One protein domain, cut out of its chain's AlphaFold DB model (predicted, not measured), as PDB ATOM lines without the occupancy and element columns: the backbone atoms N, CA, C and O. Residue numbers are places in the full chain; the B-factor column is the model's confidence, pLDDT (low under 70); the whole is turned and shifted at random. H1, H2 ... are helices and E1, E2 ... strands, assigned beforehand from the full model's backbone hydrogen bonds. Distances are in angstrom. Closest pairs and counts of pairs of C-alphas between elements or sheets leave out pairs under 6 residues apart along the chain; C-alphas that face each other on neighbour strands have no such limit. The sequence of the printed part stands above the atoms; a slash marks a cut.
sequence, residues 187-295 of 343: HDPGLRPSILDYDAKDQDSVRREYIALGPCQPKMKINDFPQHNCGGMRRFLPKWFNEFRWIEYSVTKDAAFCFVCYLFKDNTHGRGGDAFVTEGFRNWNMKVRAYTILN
ATOM      1  N   HIS A 187     528.894 449.324 863.021       92.81
ATOM      2  CA  HIS A 187     528.272 448.426 864.010       92.81
ATOM      3  C   HIS A 187     526.841 448.821 864.401       92.81
ATOM      4  O   HIS A 187     526.039 447.945 864.726       92.81
ATOM      5  N   ASP A 188     526.489 450.115 864.350       94.31
ATOM      6  CA  ASP A 188     525.136 450.581 864.688       94.31
ATOM      7  C   ASP A 188     524.108 449.964 863.711       94.31
ATOM      8  O   ASP A 188     524.159 450.221 862.500       94.31
ATOM      9  N   PRO A 189     523.130 449.180 864.206       94.31
ATOM     10  CA  PRO A 189     522.186 448.455 863.363       94.31
ATOM     11  C   PRO A 189     521.238 449.381 862.600       94.31
ATOM     12  O   PRO A 189     520.646 448.977 861.603       94.31
ATOM     13  N   GLY A 190     521.087 450.622 863.058       92.19
ATOM     14  CA  GLY A 190     520.313 451.638 862.375       92.19
ATOM     15  C   GLY A 190     521.038 452.281 861.196       92.19
ATOM     16  O   GLY A 190     520.364 452.874 860.355       92.19
ATOM     17  N   LEU A 191     522.362 452.160 861.118       92.44
ATOM     18  CA  LEU A 191     523.190 452.827 860.109       92.44
ATOM     19  C   LEU A 191     523.833 451.861 859.110       92.44
ATOM     20  O   LEU A 191     524.233 452.289 858.031       92.44
ATOM     21  N   ARG A 192     523.926 450.571 859.447       91.56
ATOM     22  CA  ARG A 192     524.528 449.565 858.567       91.56
ATOM     23  C   ARG A 192     523.694 449.296 857.297       91.56
ATOM     24  O   ARG A 192     522.460 449.255 857.384       91.56
ATOM     25  N   PRO A 193     524.338 449.081 856.134       89.81
ATOM     26  CA  PRO A 193     523.661 448.684 854.897       89.81
ATOM     27  C   PRO A 193     523.157 447.237 854.976       89.81
ATOM     28  O   PRO A 193     523.599 446.464 855.825       89.81
ATOM     29  N   SER A 194     522.224 446.847 854.103       89.00
ATOM     30  CA  SER A 194     521.742 445.461 854.060       89.00
ATOM     31  C   SER A 194     522.874 444.517 853.659       89.00
ATOM     32  O   SER A 194     523.679 444.852 852.797       89.00
ATOM     33  N   ILE A 195     522.893 443.285 854.185       90.06
ATOM     34  CA  ILE A 195     523.862 442.268 853.740       90.06
ATOM     35  C   ILE A 195     523.767 442.021 852.223       90.06
ATOM     36  O   ILE A 195     524.763 441.704 851.582       90.06
ATOM     37  N   LEU A 196     522.582 442.198 851.636       87.06
ATOM     38  CA  LEU A 196     522.366 442.047 850.195       87.06
ATOM     39  C   LEU A 196     522.902 443.214 849.358       87.06
ATOM     40  O   LEU A 196     523.031 443.051 848.148       87.06
ATOM     41  N   ASP A 197     523.194 444.358 849.982       89.19
ATOM     42  CA  ASP A 197     523.753 445.526 849.296       89.19
ATOM     43  C   ASP A 197     525.266 445.370 849.058       89.19
ATOM     44  O   ASP A 197     525.833 446.085 848.237       89.19
ATOM     45  N   TYR A 198     525.918 444.421 849.742       90.19
ATOM     46  CA  TYR A 198     527.313 444.054 849.497       90.19
ATOM     47  C   TYR A 198     527.445 443.095 848.308       90.19
ATOM     48  O   TYR A 198     526.563 442.267 848.039       90.19
ATOM     49  N   ASP A 199     528.609 443.138 847.655       90.00
ATOM     50  CA  ASP A 199     528.986 442.205 846.596       90.00
ATOM     51  C   ASP A 199     528.849 440.751 847.061       90.00
ATOM     52  O   ASP A 199     529.332 440.374 848.127       90.00
ATOM     53  N   ALA A 200     528.244 439.895 846.231       90.06
ATOM     54  CA  ALA A 200     527.936 438.503 846.582       90.06
ATOM     55  C   ALA A 200     529.153 437.692 847.078       90.06
ATOM     56  O   ALA A 200     528.997 436.799 847.908       90.06
ATOM     57  N   LYS A 201     530.357 438.017 846.591       91.31
ATOM     58  CA  LYS A 201     531.634 437.411 847.012       91.31
ATOM     59  C   LYS A 201     532.074 437.816 848.428       91.31
ATOM     60  O   LYS A 201     532.778 437.049 849.078       91.31
ATOM     61  N   ASP A 202     531.623 438.972 848.906       90.12
ATOM     62  CA  ASP A 202     532.073 439.586 850.156       90.12
ATOM     63  C   ASP A 202     531.035 439.434 851.277       90.12
ATOM     64  O   ASP A 202     531.392 439.512 852.451       90.12
ATOM     65  N   GLN A 203     529.767 439.138 850.950       91.06
ATOM     66  CA  GLN A 203     528.677 439.008 851.931       91.06
ATOM     67  C   GLN A 203     529.013 438.060 853.088       91.06
ATOM     68  O   GLN A 203     528.712 438.358 854.240       91.06
ATOM     69  N   ASP A 204     529.648 436.922 852.805       90.06
ATOM     70  CA  ASP A 204     530.039 435.964 853.844       90.06
ATOM     71  C   ASP A 204     531.213 436.460 854.689       90.06
ATOM     72  O   ASP A 204     531.286 436.148 855.879       90.06
ATOM     73  N   SER A 205     532.114 437.256 854.112       92.44
ATOM     74  CA  SER A 205     533.166 437.924 854.879       92.44
ATOM     75  C   SER A 205     532.556 438.932 855.851       92.44
ATOM     76  O   SER A 205     532.766 438.822 857.058       92.44
ATOM     77  N   VAL A 206     531.673 439.793 855.343       93.19
ATOM     78  CA  VAL A 206     530.943 440.800 856.125       93.19
ATOM     79  C   VAL A 206     530.100 440.154 857.229       93.19
ATOM     80  O   VAL A 206     530.125 440.593 858.379       93.19
ATOM     81  N   ARG A 207     529.386 439.056 856.932       93.44
ATOM     82  CA  ARG A 207     528.652 438.289 857.953       93.44
ATOM     83  C   ARG A 207     529.577 437.818 859.069       93.44
ATOM     84  O   ARG A 207     529.212 437.951 860.231       93.44
ATOM     85  N   ARG A 208     530.751 437.261 858.743       92.88
ATOM     86  CA  ARG A 208     531.711 436.769 859.749       92.88
ATOM     87  C   ARG A 208     532.297 437.886 860.601       92.88
ATOM     88  O   ARG A 208     532.609 437.626 861.760       92.88
ATOM     89  N   GLU A 209     532.415 439.086 860.056       94.06
ATOM     90  CA  GLU A 209     532.897 440.256 860.783       94.06
ATOM     91  C   GLU A 209     531.853 440.777 861.780       94.06
ATOM     92  O   GLU A 209     532.146 440.897 862.968       94.06
ATOM     93  N   TYR A 210     530.593 440.944 861.358       94.38
ATOM     94  CA  TYR A 210     529.486 441.240 862.281       94.38
ATOM     95  C   TYR A 210     529.299 440.138 863.335       94.38
ATOM     96  O   TYR A 210     529.117 440.433 864.511       94.38
ATOM     97  N   ILE A 211     529.404 438.881 862.895       92.88
ATOM     98  CA  ILE A 211     529.849 437.699 863.643       92.88
ATOM     99  C   ILE A 211     530.689 438.010 864.895       92.88
ATOM    100  O   ILE A 211     530.247 437.951 866.044       92.88
ATOM    101  N   ALA A 212     531.932 438.390 864.613       92.31
ATOM    102  CA  ALA A 212     532.977 438.630 865.592       92.31
ATOM    103  C   ALA A 212     532.671 439.831 866.498       92.31
ATOM    104  O   ALA A 212     532.937 439.771 867.697       92.31
ATOM    105  N   LEU A 213     532.061 440.889 865.952       92.38
ATOM    106  CA  LEU A 213     531.621 442.055 866.729       92.38
ATOM    107  C   LEU A 213     530.452 441.729 867.672       92.38
ATOM    108  O   LEU A 213     530.293 442.351 868.724       92.38
ATOM    109  N   GLY A 214     529.620 440.763 867.289       92.44
ATOM    110  CA  GLY A 214     528.390 440.412 867.978       92.44
ATOM    111  C   GLY A 214     527.295 441.488 867.881       92.44
ATOM    112  O   GLY A 214     527.456 442.511 867.209       92.44
ATOM    113  N   PRO A 215     526.153 441.268 868.562       94.38
ATOM    114  CA  PRO A 215     525.031 442.202 868.573       94.38
ATOM    115  C   PRO A 215     525.428 443.581 869.123       94.38
ATOM    116  O   PRO A 215     526.034 443.680 870.192       94.38
ATOM    117  N   CYS A 216     525.013 444.658 868.451       95.25
ATOM    118  CA  CYS A 216     525.196 446.014 868.966       95.25
ATOM    119  C   CYS A 216     524.336 446.269 870.217       95.25
ATOM    120  O   CYS A 216     523.119 446.472 870.138       95.25
ATOM    121  N   GLN A 217     524.977 446.244 871.390       95.38
ATOM    122  CA  GLN A 217     524.340 446.423 872.700       95.38
ATOM    123  C   GLN A 217     525.057 447.522 873.502       95.38
ATOM    124  O   GLN A 217     525.978 447.237 874.274       95.38
ATOM    125  N   PRO A 218     524.656 448.796 873.330       93.88
ATOM    126  CA  PRO A 218     525.295 449.921 874.002       93.88
ATOM    127  C   PRO A 218     525.253 449.803 875.532       93.88
ATOM    128  O   PRO A 218     524.187 449.655 876.140       93.88
ATOM    129  N   LYS A 219     526.420 449.934 876.174       91.06
ATOM    130  CA  LYS A 219     526.575 449.937 877.638       91.06
ATOM    131  C   LYS A 219     526.309 451.329 878.214       91.06
ATOM    132  O   LYS A 219     527.216 451.982 878.717       91.06
ATOM    133  N   MET A 220     525.068 451.791 878.133       91.88
ATOM    134  CA  MET A 220     524.660 453.080 878.708       91.88
ATOM    135  C   MET A 220     523.720 452.890 879.903       91.88
ATOM    136  O   MET A 220     523.115 451.824 880.080       91.88
ATOM    137  N   LYS A 221     523.609 453.909 880.768       93.06
ATOM    138  CA  LYS A 221     522.696 453.825 881.912       93.06
ATOM    139  C   LYS A 221     521.268 453.889 881.400       93.06
ATOM    140  O   LYS A 221     520.980 454.502 880.379       93.06
ATOM    141  N   ILE A 222     520.343 453.315 882.166       91.81
ATOM    142  CA  ILE A 222     518.923 453.337 881.806       91.81
ATOM    143  C   ILE A 222     518.422 454.757 881.522       91.81
ATOM    144  O   ILE A 222     517.606 454.920 880.641       91.81
ATOM    145  N   ASN A 223     518.897 455.795 882.205       92.31
ATOM    146  CA  ASN A 223     518.385 457.148 881.979       92.31
ATOM    147  C   ASN A 223     518.899 457.804 880.690       92.31
ATOM    148  O   ASN A 223     518.267 458.754 880.235       92.31
ATOM    149  N   ASP A 224     519.972 457.273 880.102       94.44
ATOM    150  CA  ASP A 224     520.631 457.839 878.921       94.44
ATOM    151  C   ASP A 224     519.977 457.361 877.617       94.44
ATOM    152  O   ASP A 224     520.117 457.999 876.577       94.44
ATOM    153  N   PHE A 225     519.219 456.260 877.668       94.06
ATOM    154  CA  PHE A 225     518.435 455.826 876.517       94.06
ATOM    155  C   PHE A 225     517.344 456.868 876.208       94.06
ATOM    156  O   PHE A 225     516.657 457.335 877.132       94.06
ATOM    157  N   PRO A 226     517.125 457.202 874.928       94.62
ATOM    158  CA  PRO A 226     516.035 458.071 874.516       94.62
ATOM    159  C   PRO A 226     514.671 457.606 875.042       94.62
ATOM    160  O   PRO A 226     514.424 456.422 875.290       94.62
ATOM    161  N   GLN A 227     513.790 458.580 875.268       93.81
ATOM    162  CA  GLN A 227     512.431 458.354 875.739       93.81
ATOM    163  C   GLN A 227     511.451 458.980 874.756       93.81
ATOM    164  O   GLN A 227     511.555 460.162 874.431       93.81
ATOM    165  N   HIS A 228     510.438 458.221 874.358       92.06
ATOM    166  CA  HIS A 228     509.373 458.715 873.496       92.06
ATOM    167  C   HIS A 228     508.009 458.195 873.925       92.06
ATOM    168  O   HIS A 228     507.866 457.274 874.736       92.06
ATOM    169  N   ASN A 229     506.966 458.813 873.378       90.50
ATOM    170  CA  ASN A 229     505.600 458.420 873.670       90.50
ATOM    171  C   ASN A 229     505.204 457.188 872.844       90.50
ATOM    172  O   ASN A 229     505.040 457.266 871.629       90.50
ATOM    173  N   CYS A 230     505.003 456.054 873.514       86.56
ATOM    174  CA  CYS A 230     504.403 454.856 872.932       86.56
ATOM    175  C   CYS A 230     503.406 454.246 873.929       86.56
ATOM    176  O   CYS A 230     503.682 453.273 874.627       86.56
ATOM    177  N   GLY A 231     502.216 454.841 874.048       85.94
ATOM    178  CA  GLY A 231     501.259 454.484 875.108       85.94
ATOM    179  C   GLY A 231     501.777 454.891 876.491       85.94
ATOM    180  O   GLY A 231     501.754 454.093 877.436       85.94
ATOM    181  N   GLY A 232     502.321 456.109 876.559       88.44
ATOM    182  CA  GLY A 232     503.048 456.671 877.696       88.44
ATOM    183  C   GLY A 232     504.507 456.962 877.346       88.44
ATOM    184  O   GLY A 232     505.051 456.380 876.408       88.44
ATOM    185  N   MET A 233     505.141 457.853 878.112       91.81
ATOM    186  CA  MET A 233     506.570 458.151 877.980       91.81
ATOM    187  C   MET A 233     507.386 456.938 878.418       91.81
ATOM    188  O   MET A 233     507.467 456.612 879.603       91.81
ATOM    189  N   ARG A 234     507.976 456.241 877.452       91.69
ATOM    190  CA  ARG A 234     508.698 454.986 877.660       91.69
ATOM    191  C   ARG A 234     510.017 455.024 876.917       91.69
ATOM    192  O   ARG A 234     510.242 455.862 876.057       91.69
ATOM    193  N   ARG A 235     510.872 454.087 877.275       93.00
ATOM    194  CA  ARG A 235     512.245 453.988 876.815       93.00
ATOM    195  C   ARG A 235     512.614 452.505 876.720       93.00
ATOM    196  O   ARG A 235     512.020 451.680 877.423       93.00
ATOM    197  N   PHE A 236     513.615 452.191 875.909       92.81
ATOM    198  CA  PHE A 236     514.262 450.885 875.902       92.81
ATOM    199  C   PHE A 236     514.831 450.489 877.281       92.81
ATOM    200  O   PHE A 236     515.434 451.293 877.992       92.81
ATOM    201  N   LEU A 237     514.651 449.226 877.675       90.94
ATOM    202  CA  LEU A 237     515.139 448.705 878.953       90.94
ATOM    203  C   LEU A 237     516.381 447.828 878.730       90.94
ATOM    204  O   LEU A 237     516.233 446.744 878.174       90.94
ATOM    205  N   PRO A 238     517.566 448.185 879.266       90.44
ATOM    206  CA  PRO A 238     518.801 447.398 879.101       90.44
ATOM    207  C   PRO A 238     518.698 445.942 879.548       90.44
ATOM    208  O   PRO A 238     519.392 445.075 879.033       90.44
ATOM    209  N   LYS A 239     517.790 445.651 880.488       89.44
ATOM    210  CA  LYS A 239     517.492 444.283 880.935       89.44
ATOM    211  C   LYS A 239     517.084 443.363 879.779       89.44
ATOM    212  O   LYS A 239     517.266 442.156 879.887       89.44
ATOM    213  N   TRP A 240     516.558 443.917 878.685       88.50
ATOM    214  CA  TRP A 240     516.213 443.155 877.489       88.50
ATOM    215  C   TRP A 240     517.435 442.555 876.795       88.50
ATOM    216  O   TRP A 240     517.282 441.497 876.204       88.50
ATOM    217  N   PHE A 241     518.638 443.125 876.923       90.69
ATOM    218  CA  PHE A 241     519.854 442.497 876.385       90.69
ATOM    219  C   PHE A 241     520.162 441.154 877.059       90.69
ATOM    220  O   PHE A 241     520.584 440.204 876.403       90.69
ATOM    221  N   ASN A 242     519.881 441.045 878.362       86.94
ATOM    222  CA  ASN A 242     520.075 439.802 879.111       86.94
ATOM    223  C   ASN A 242     519.005 438.758 878.771       86.94
ATOM    224  O   ASN A 242     519.291 437.566 878.725       86.94
ATOM    225  N   GLU A 243     517.771 439.209 878.556       85.12
ATOM    226  CA  GLU A 243     516.638 438.345 878.223       85.12
ATOM    227  C   GLU A 243     516.676 437.874 876.760       85.12
ATOM    228  O   GLU A 243     516.321 436.739 876.450       85.12
ATOM    229  N   PHE A 244     517.159 438.732 875.863       84.00
ATOM    230  CA  PHE A 244     517.168 438.523 874.424       84.00
ATOM    231  C   PHE A 244     518.563 438.787 873.866       84.00
ATOM    232  O   PHE A 244     518.841 439.846 873.313       84.00
ATOM    233  N   ARG A 245     519.455 437.800 873.966       87.38
ATOM    234  CA  ARG A 245     520.856 437.964 873.539       87.38
ATOM    235  C   ARG A 245     521.029 438.352 872.064       87.38
ATOM    236  O   ARG A 245     522.066 438.893 871.722       87.38
ATOM    237  N   TRP A 246     520.048 438.071 871.206       87.94
ATOM    238  CA  TRP A 246     520.070 438.400 869.775       87.94
ATOM    239  C   TRP A 246     519.553 439.822 869.465       87.94
ATOM    240  O   TRP A 246     519.618 440.237 868.306       87.94
ATOM    241  N   ILE A 247     519.008 440.553 870.449       91.50
ATOM    242  CA  ILE A 247     518.489 441.907 870.229       91.50
ATOM    243  C   ILE A 247     519.644 442.903 870.129       91.50
ATOM    244  O   ILE A 247     520.605 442.848 870.900       91.50
ATOM    245  N   GLU A 248     519.512 443.839 869.200       94.44
ATOM    246  CA  GLU A 248     520.417 444.974 869.045       94.44
ATOM    247  C   GLU A 248     519.656 446.268 869.264       94.44
ATOM    248  O   GLU A 248     518.430 446.308 869.128       94.44
ATOM    249  N   TYR A 249     520.374 447.339 869.576       95.62
ATOM    250  CA  TYR A 249     519.771 448.647 869.761       95.62
ATOM    251  C   TYR A 249     520.587 449.733 869.070       95.62
ATOM    252  O   TYR A 249     521.784 449.871 869.304       95.62
ATOM    253  N   SER A 250     519.901 450.529 868.255       95.50
ATOM    254  CA  SER A 250     520.439 451.747 867.663       95.50
ATOM    255  C   SER A 250     520.043 452.934 868.528       95.50
ATOM    256  O   SER A 250     518.854 453.234 868.672       95.50
ATOM    257  N   VAL A 251     521.037 453.636 869.071       93.56
ATOM    258  CA  VAL A 251     520.817 454.899 869.795       93.56
ATOM    259  C   VAL A 251     520.356 455.975 868.822       93.56
ATOM    260  O   VAL A 251     519.453 456.746 869.134       93.56
ATOM    261  N   THR A 252     520.941 455.985 867.621       92.81
ATOM    262  CA  THR A 252     520.655 456.977 866.582       92.81
ATOM    263  C   THR A 252     519.211 456.896 866.090       92.81
ATOM    264  O   THR A 252     518.577 457.932 865.886       92.81
ATOM    265  N   LYS A 253     518.650 455.687 865.958       93.75
ATOM    266  CA  LYS A 253     517.239 455.489 865.574       93.75
ATOM    267  C   LYS A 253     516.260 455.363 866.745       93.75
ATOM    268  O   LYS A 253     515.051 455.324 866.493       93.75
ATOM    269  N   ASP A 254     516.760 455.275 867.981       93.94
ATOM    270  CA  ASP A 254     515.997 454.871 869.170       93.94
ATOM    271  C   ASP A 254     515.114 453.647 868.887       93.94
ATOM    272  O   ASP A 254     513.888 453.673 869.016       93.94
ATOM    273  N   ALA A 255     515.737 452.580 868.386       93.38
ATOM    274  CA  ALA A 255     515.018 451.411 867.901       93.38
ATOM    275  C   ALA A 255     515.788 450.114 868.136       93.38
ATOM    276  O   ALA A 255     517.014 450.066 868.053       93.38
ATOM    277  N   ALA A 256     515.037 449.049 868.409       92.94
ATOM    278  CA  ALA A 256     515.568 447.709 868.577       92.94
ATOM    279  C   ALA A 256     515.534 446.929 867.256       92.94
ATOM    280  O   ALA A 256     514.539 446.956 866.531       92.94
ATOM    281  N   PHE A 257     516.600 446.192 866.981       92.31
ATOM    282  CA  PHE A 257     516.784 445.382 865.780       92.31
ATOM    283  C   PHE A 257     517.046 443.921 866.158       92.31
ATOM    284  O   PHE A 257     517.280 443.589 867.322       92.31
ATOM    285  N   CYS A 258     516.971 443.033 865.171       89.44
ATOM    286  CA  CYS A 258     517.266 441.612 865.328       89.44
ATOM    287  C   CYS A 258     518.583 441.272 864.617       89.44
ATOM    288  O   CYS A 258     518.622 441.258 863.385       89.44
ATOM    289  N   PHE A 259     519.625 440.931 865.384       91.75
ATOM    290  CA  PHE A 259     520.955 440.599 864.851       91.75
ATOM    291  C   PHE A 259     520.917 439.427 863.874       91.75
ATOM    292  O   PHE A 259     521.377 439.518 862.740       91.75
ATOM    293  N   VAL A 260     520.286 438.329 864.290       87.81
ATOM    294  CA  VAL A 260     520.182 437.110 863.478       87.81
ATOM    295  C   VAL A 260     519.393 437.379 862.198       87.81
ATOM    296  O   VAL A 260     519.771 436.925 861.122       87.81
ATOM    297  N   CYS A 261     518.318 438.160 862.297       85.81
ATOM    298  CA  CYS A 261     517.507 438.519 861.145       85.81
ATOM    299  C   CYS A 261     518.321 439.357 860.157       85.81
ATOM    300  O   CYS A 261     518.266 439.096 858.968       85.81
ATOM    301  N   TYR A 262     519.111 440.323 860.621       89.44
ATOM    302  CA  TYR A 262     519.961 441.114 859.733       89.44
ATOM    303  C   TYR A 262     520.962 440.262 858.940       89.44
ATOM    304  O   TYR A 262     521.093 440.445 857.732       89.44
ATOM    305  N   LEU A 263     521.618 439.303 859.598       89.88
ATOM    306  CA  LEU A 263     522.645 438.469 858.969       89.88
ATOM    307  C   LEU A 263     522.090 437.527 857.889       89.88
ATOM    308  O   LEU A 263     522.752 437.286 856.876       89.88
ATOM    309  N   PHE A 264     520.892 436.978 858.113       84.19
ATOM    310  CA  PHE A 264     520.367 435.846 857.337       84.19
ATOM    311  C   PHE A 264     519.018 436.099 856.670       84.19
ATOM    312  O   PHE A 264     518.444 435.168 856.107       84.19
ATOM    313  N   LYS A 265     518.484 437.324 856.729       76.75
ATOM    314  CA  LYS A 265     517.219 437.641 856.066       76.75
ATOM    315  C   LYS A 265     517.329 437.335 854.579       76.75
ATOM    316  O   LYS A 265     518.164 437.895 853.871       76.75
ATOM    317  N   ASP A 266     516.454 436.450 854.121       66.88
ATOM    318  CA  ASP A 266     516.258 436.199 852.707       66.88
ATOM    319  C   ASP A 266     515.238 437.192 852.124       66.88
ATOM    320  O   ASP A 266     514.526 437.909 852.831       66.88
ATOM    321  N   ASN A 267     515.155 437.242 850.796       60.34
ATOM    322  CA  ASN A 267     514.169 438.068 850.093       60.34
ATOM    323  C   ASN A 267     512.731 437.541 850.231       60.34
ATOM    324  O   ASN A 267     511.822 438.043 849.563       60.34
ATOM    325  N   THR A 268     512.491 436.506 851.044       54.94
ATOM    326  CA  THR A 268     511.147 435.975 851.216       54.94
ATOM    327  C   THR A 268     510.430 436.804 852.276       54.94
ATOM    328  O   THR A 268     510.857 436.934 853.419       54.94
ATOM    329  N   HIS A 269     509.318 437.430 851.890       53.28
ATOM    330  CA  HIS A 269     508.477 438.191 852.812       53.28
ATOM    331  C   HIS A 269     507.801 437.249 853.827       53.28
ATOM    332  O   HIS A 269     506.636 436.865 853.676       53.28
ATOM    333  N   GLY A 270     508.541 436.848 854.861       52.47
ATOM    334  CA  GLY A 270     508.030 436.112 856.009       52.47
ATOM    335  C   GLY A 270     507.012 436.936 856.806       52.47
ATOM    336  O   GLY A 270     507.027 438.172 856.816       52.47
ATOM    337  N   ARG A 271     506.090 436.254 857.499       44.12
ATOM    338  CA  ARG A 271     505.141 436.911 858.413       44.12
ATOM    339  C   ARG A 271     505.914 437.518 859.588       44.12
ATOM    340  O   ARG A 271     506.349 436.792 860.468       44.12
ATOM    341  N   GLY A 272     506.051 438.840 859.594       50.56
ATOM    342  CA  GLY A 272     506.840 439.593 860.578       50.56
ATOM    343  C   GLY A 272     507.432 440.876 859.992       50.56
ATOM    344  O   GLY A 272     507.603 441.849 860.721       50.56
ATOM    345  N   GLY A 273     507.608 440.908 858.663       58.94
ATOM    346  CA  GLY A 273     508.050 442.081 857.908       58.94
ATOM    347  C   GLY A 273     509.474 442.533 858.237       58.94
ATOM    348  O   GLY A 273     510.173 441.949 859.060       58.94
ATOM    349  N   ASP A 274     509.886 443.628 857.606       65.56
ATOM    350  CA  ASP A 274     511.233 444.197 857.730       65.56
ATOM    351  C   ASP A 274     511.428 445.018 859.015       65.56
ATOM    352  O   ASP A 274     512.479 445.617 859.228       65.56
ATOM    353  N   ALA A 275     510.426 445.025 859.899       66.75
ATOM    354  CA  ALA A 275     510.345 445.908 861.058       66.75
ATOM    355  C   ALA A 275     511.552 445.802 862.005       66.75
ATOM    356  O   ALA A 275     511.912 446.789 862.630       66.75
ATOM    357  N   PHE A 276     512.197 444.635 862.098       72.81
ATOM    358  CA  PHE A 276     513.377 444.414 862.948       72.81
ATOM    359  C   PHE A 276     514.718 444.502 862.210       72.81
ATOM    360  O   PHE A 276     515.758 444.278 862.827       72.81
ATOM    361  N   VAL A 277     514.706 444.808 860.909       79.31
ATOM    362  CA  VAL A 277     515.915 444.860 860.074       79.31
ATOM    363  C   VAL A 277     516.115 446.236 859.440       79.31
ATOM    364  O   VAL A 277     517.237 446.720 859.440       79.31
ATOM    365  N   THR A 278     515.064 446.901 858.946       79.56
ATOM    366  CA  THR A 278     515.196 448.194 858.242       79.56
ATOM    367  C   THR A 278     514.846 449.392 859.126       79.56
ATOM    368  O   THR A 278     515.665 450.293 859.340       79.56
ATOM    369  N   GLU A 279     513.625 449.416 859.659       84.19
ATOM    370  CA  GLU A 279     513.117 450.555 860.436       84.19
ATOM    371  C   GLU A 279     513.448 450.455 861.928       84.19
ATOM    372  O   GLU A 279     513.686 451.471 862.581       84.19
ATOM    373  N   GLY A 280     513.496 449.231 862.453       87.88
ATOM    374  CA  GLY A 280     513.652 448.958 863.872       87.88
ATOM    375  C   GLY A 280     512.337 449.083 864.647       87.88
ATOM    376  O   GLY A 280     511.391 449.786 864.285       87.88
ATOM    377  N   PHE A 281     512.270 448.381 865.769       88.56
ATOM    378  CA  PHE A 281     511.110 448.358 866.644       88.56
ATOM    379  C   PHE A 281     511.235 449.392 867.752       88.56
ATOM    380  O   PHE A 281     512.201 449.383 868.509       88.56
ATOM    381  N   ARG A 282     510.212 450.241 867.879       89.06
ATOM    382  CA  ARG A 282     510.165 451.339 868.862       89.06
ATOM    383  C   ARG A 282     508.977 451.262 869.816       89.06
ATOM    384  O   ARG A 282     508.734 452.185 870.587       89.06
ATOM    385  N   ASN A 283     508.160 450.213 869.732       85.00
ATOM    386  CA  ASN A 283     506.902 450.162 870.471       85.00
ATOM    387  C   ASN A 283     507.054 449.450 871.823       85.00
ATOM    388  O   ASN A 283     506.637 448.304 872.008       85.00
ATOM    389  N   TRP A 284     507.640 450.150 872.794       84.50
ATOM    390  CA  TRP A 284     508.035 449.584 874.089       84.50
ATOM    391  C   TRP A 284     506.874 449.091 874.964       84.50
ATOM    392  O   TRP A 284     507.092 448.336 875.912       84.50
ATOM    393  N   ASN A 285     505.632 449.492 874.677       73.94
ATOM    394  CA  ASN A 285     504.461 449.059 875.445       73.94
ATOM    395  C   ASN A 285     503.985 447.637 875.104       73.94
ATOM    396  O   ASN A 285     503.210 447.058 875.867       73.94
ATOM    397  N   MET A 286     504.455 447.048 874.000       67.19
ATOM    398  CA  MET A 286     503.981 445.747 873.535       67.19
ATOM    399  C   MET A 286     504.941 444.624 873.907       67.19
ATOM    400  O   MET A 286     505.286 443.835 873.034       67.19
ATOM    401  N   LYS A 287     505.343 444.502 875.185       61.03
ATOM    402  CA  LYS A 287     506.275 443.440 875.627       61.03
ATOM    403  C   LYS A 287     505.868 442.066 875.071       61.03
ATOM    404  O   LYS A 287     506.699 441.371 874.513       61.03
ATOM    405  N   VAL A 288     504.568 441.740 875.107       56.62
ATOM    406  CA  VAL A 288     503.989 440.491 874.570       56.62
ATOM    407  C   VAL A 288     504.183 440.332 873.055       56.62
ATOM    408  O   VAL A 288     504.587 439.263 872.619       56.62
ATOM    409  N   ARG A 289     503.948 441.373 872.238       54.41
ATOM    410  CA  ARG A 289     504.216 441.288 870.786       54.41
ATOM    411  C   ARG A 289     505.701 441.308 870.474       54.41
ATOM    412  O   ARG A 289     506.082 440.696 869.489       54.41
ATOM    413  N   ALA A 290     506.499 441.978 871.306       54.59
ATOM    414  CA  ALA A 290     507.941 441.841 871.300       54.59
ATOM    415  C   ALA A 290     508.253 440.347 871.443       54.59
ATOM    416  O   ALA A 290     508.613 439.772 870.442       54.59
ATOM    417  N   TYR A 291     507.931 439.657 872.544       58.66
ATOM    418  CA  TYR A 291     508.171 438.202 872.668       58.66
ATOM    419  C   TYR A 291     507.675 437.351 871.488       58.66
ATOM    420  O   TYR A 291     508.382 436.445 871.071       58.66
ATOM    421  N   THR A 292     506.481 437.607 870.940       54.84
ATOM    422  CA  THR A 292     505.951 436.799 869.824       54.84
ATOM    423  C   THR A 292     506.679 437.043 868.499       54.84
ATOM    424  O   THR A 292     506.836 436.111 867.721       54.84
ATOM    425  N   ILE A 293     507.104 438.278 868.218       54.25
ATOM    426  CA  ILE A 293     507.808 438.631 866.971       54.25
ATOM    427  C   ILE A 293     509.334 438.460 867.131       54.25
ATOM    428  O   ILE A 293     510.040 438.173 866.173       54.25
ATOM    429  N   LEU A 294     509.824 438.596 868.361       54.62
ATOM    430  CA  LEU A 294     511.218 438.588 868.793       54.62
ATOM    431  C   LEU A 294     511.700 437.236 869.297       54.62
ATOM    432  O   LEU A 294     512.762 437.161 869.896       54.62
ATOM    433  N   ASN A 295     510.995 436.141 869.053       57.59
ATOM    434  CA  ASN A 295     511.591 434.836 869.304       57.59
ATOM    435  C   ASN A 295     511.955 434.149 867.983       57.59
ATOM    436  O   ASN A 295     511.350 433.131 867.650       57.59
TER     437      ASN A 295
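AT A GLANCE: This is residues 187 to 295 of the 343 residues of the protein "TTF-type domain-containing protein" of Panicum hallii (UniProt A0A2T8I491). With little regular structure, the model has a small hairpin, E3 and E4, in its middle, helix H1 toward one end of the long axis and hairpin E1 and E2 at the other. The 109 printed residues, 43 in named elements, run H1 E1 E2 H2 E3 E4 H3 H4, mixed, with two antiparallel two-strand sheets. The whole is compact, radius of gyration of the C-alphas 14.1 A, and only just elongated, spanning 46 by 30 by 21 A.

IN THESE COORDINATES: H1, residues 203 to 213, 15.4 A long, begins at C-alpha 203 (528.677, 439.008, 851.931). E1 is 227 to 229, E2 233 to 235, H2 239 to 243, E3 247 to 250 and E4 255 to 258, both 10.4 A, H3 259 to 264. H4, 287 to 293, ends at C-alpha 293 (507.808, 438.631, 866.971).

HOW THE PARTS SIT: H1 and H3 are close but not clearly touching, closest C-alphas Arg 207 and Leu 263, 6.1 A. In hairpin E1 and E2, N 228 and O 234 are 2.9 A apart, within hydrogen-bond range; in E3 and E4, N 257 and O 248, 2.8 A. H4 is apart from E4. In the four helices every O i to N i+4 pair is within range.

THE WHOLE: The printed part has no cut. Links H1 to E1 and H3 to H4 are long. Residues 266 to 275 and 286 to 295 have pLDDT under 70.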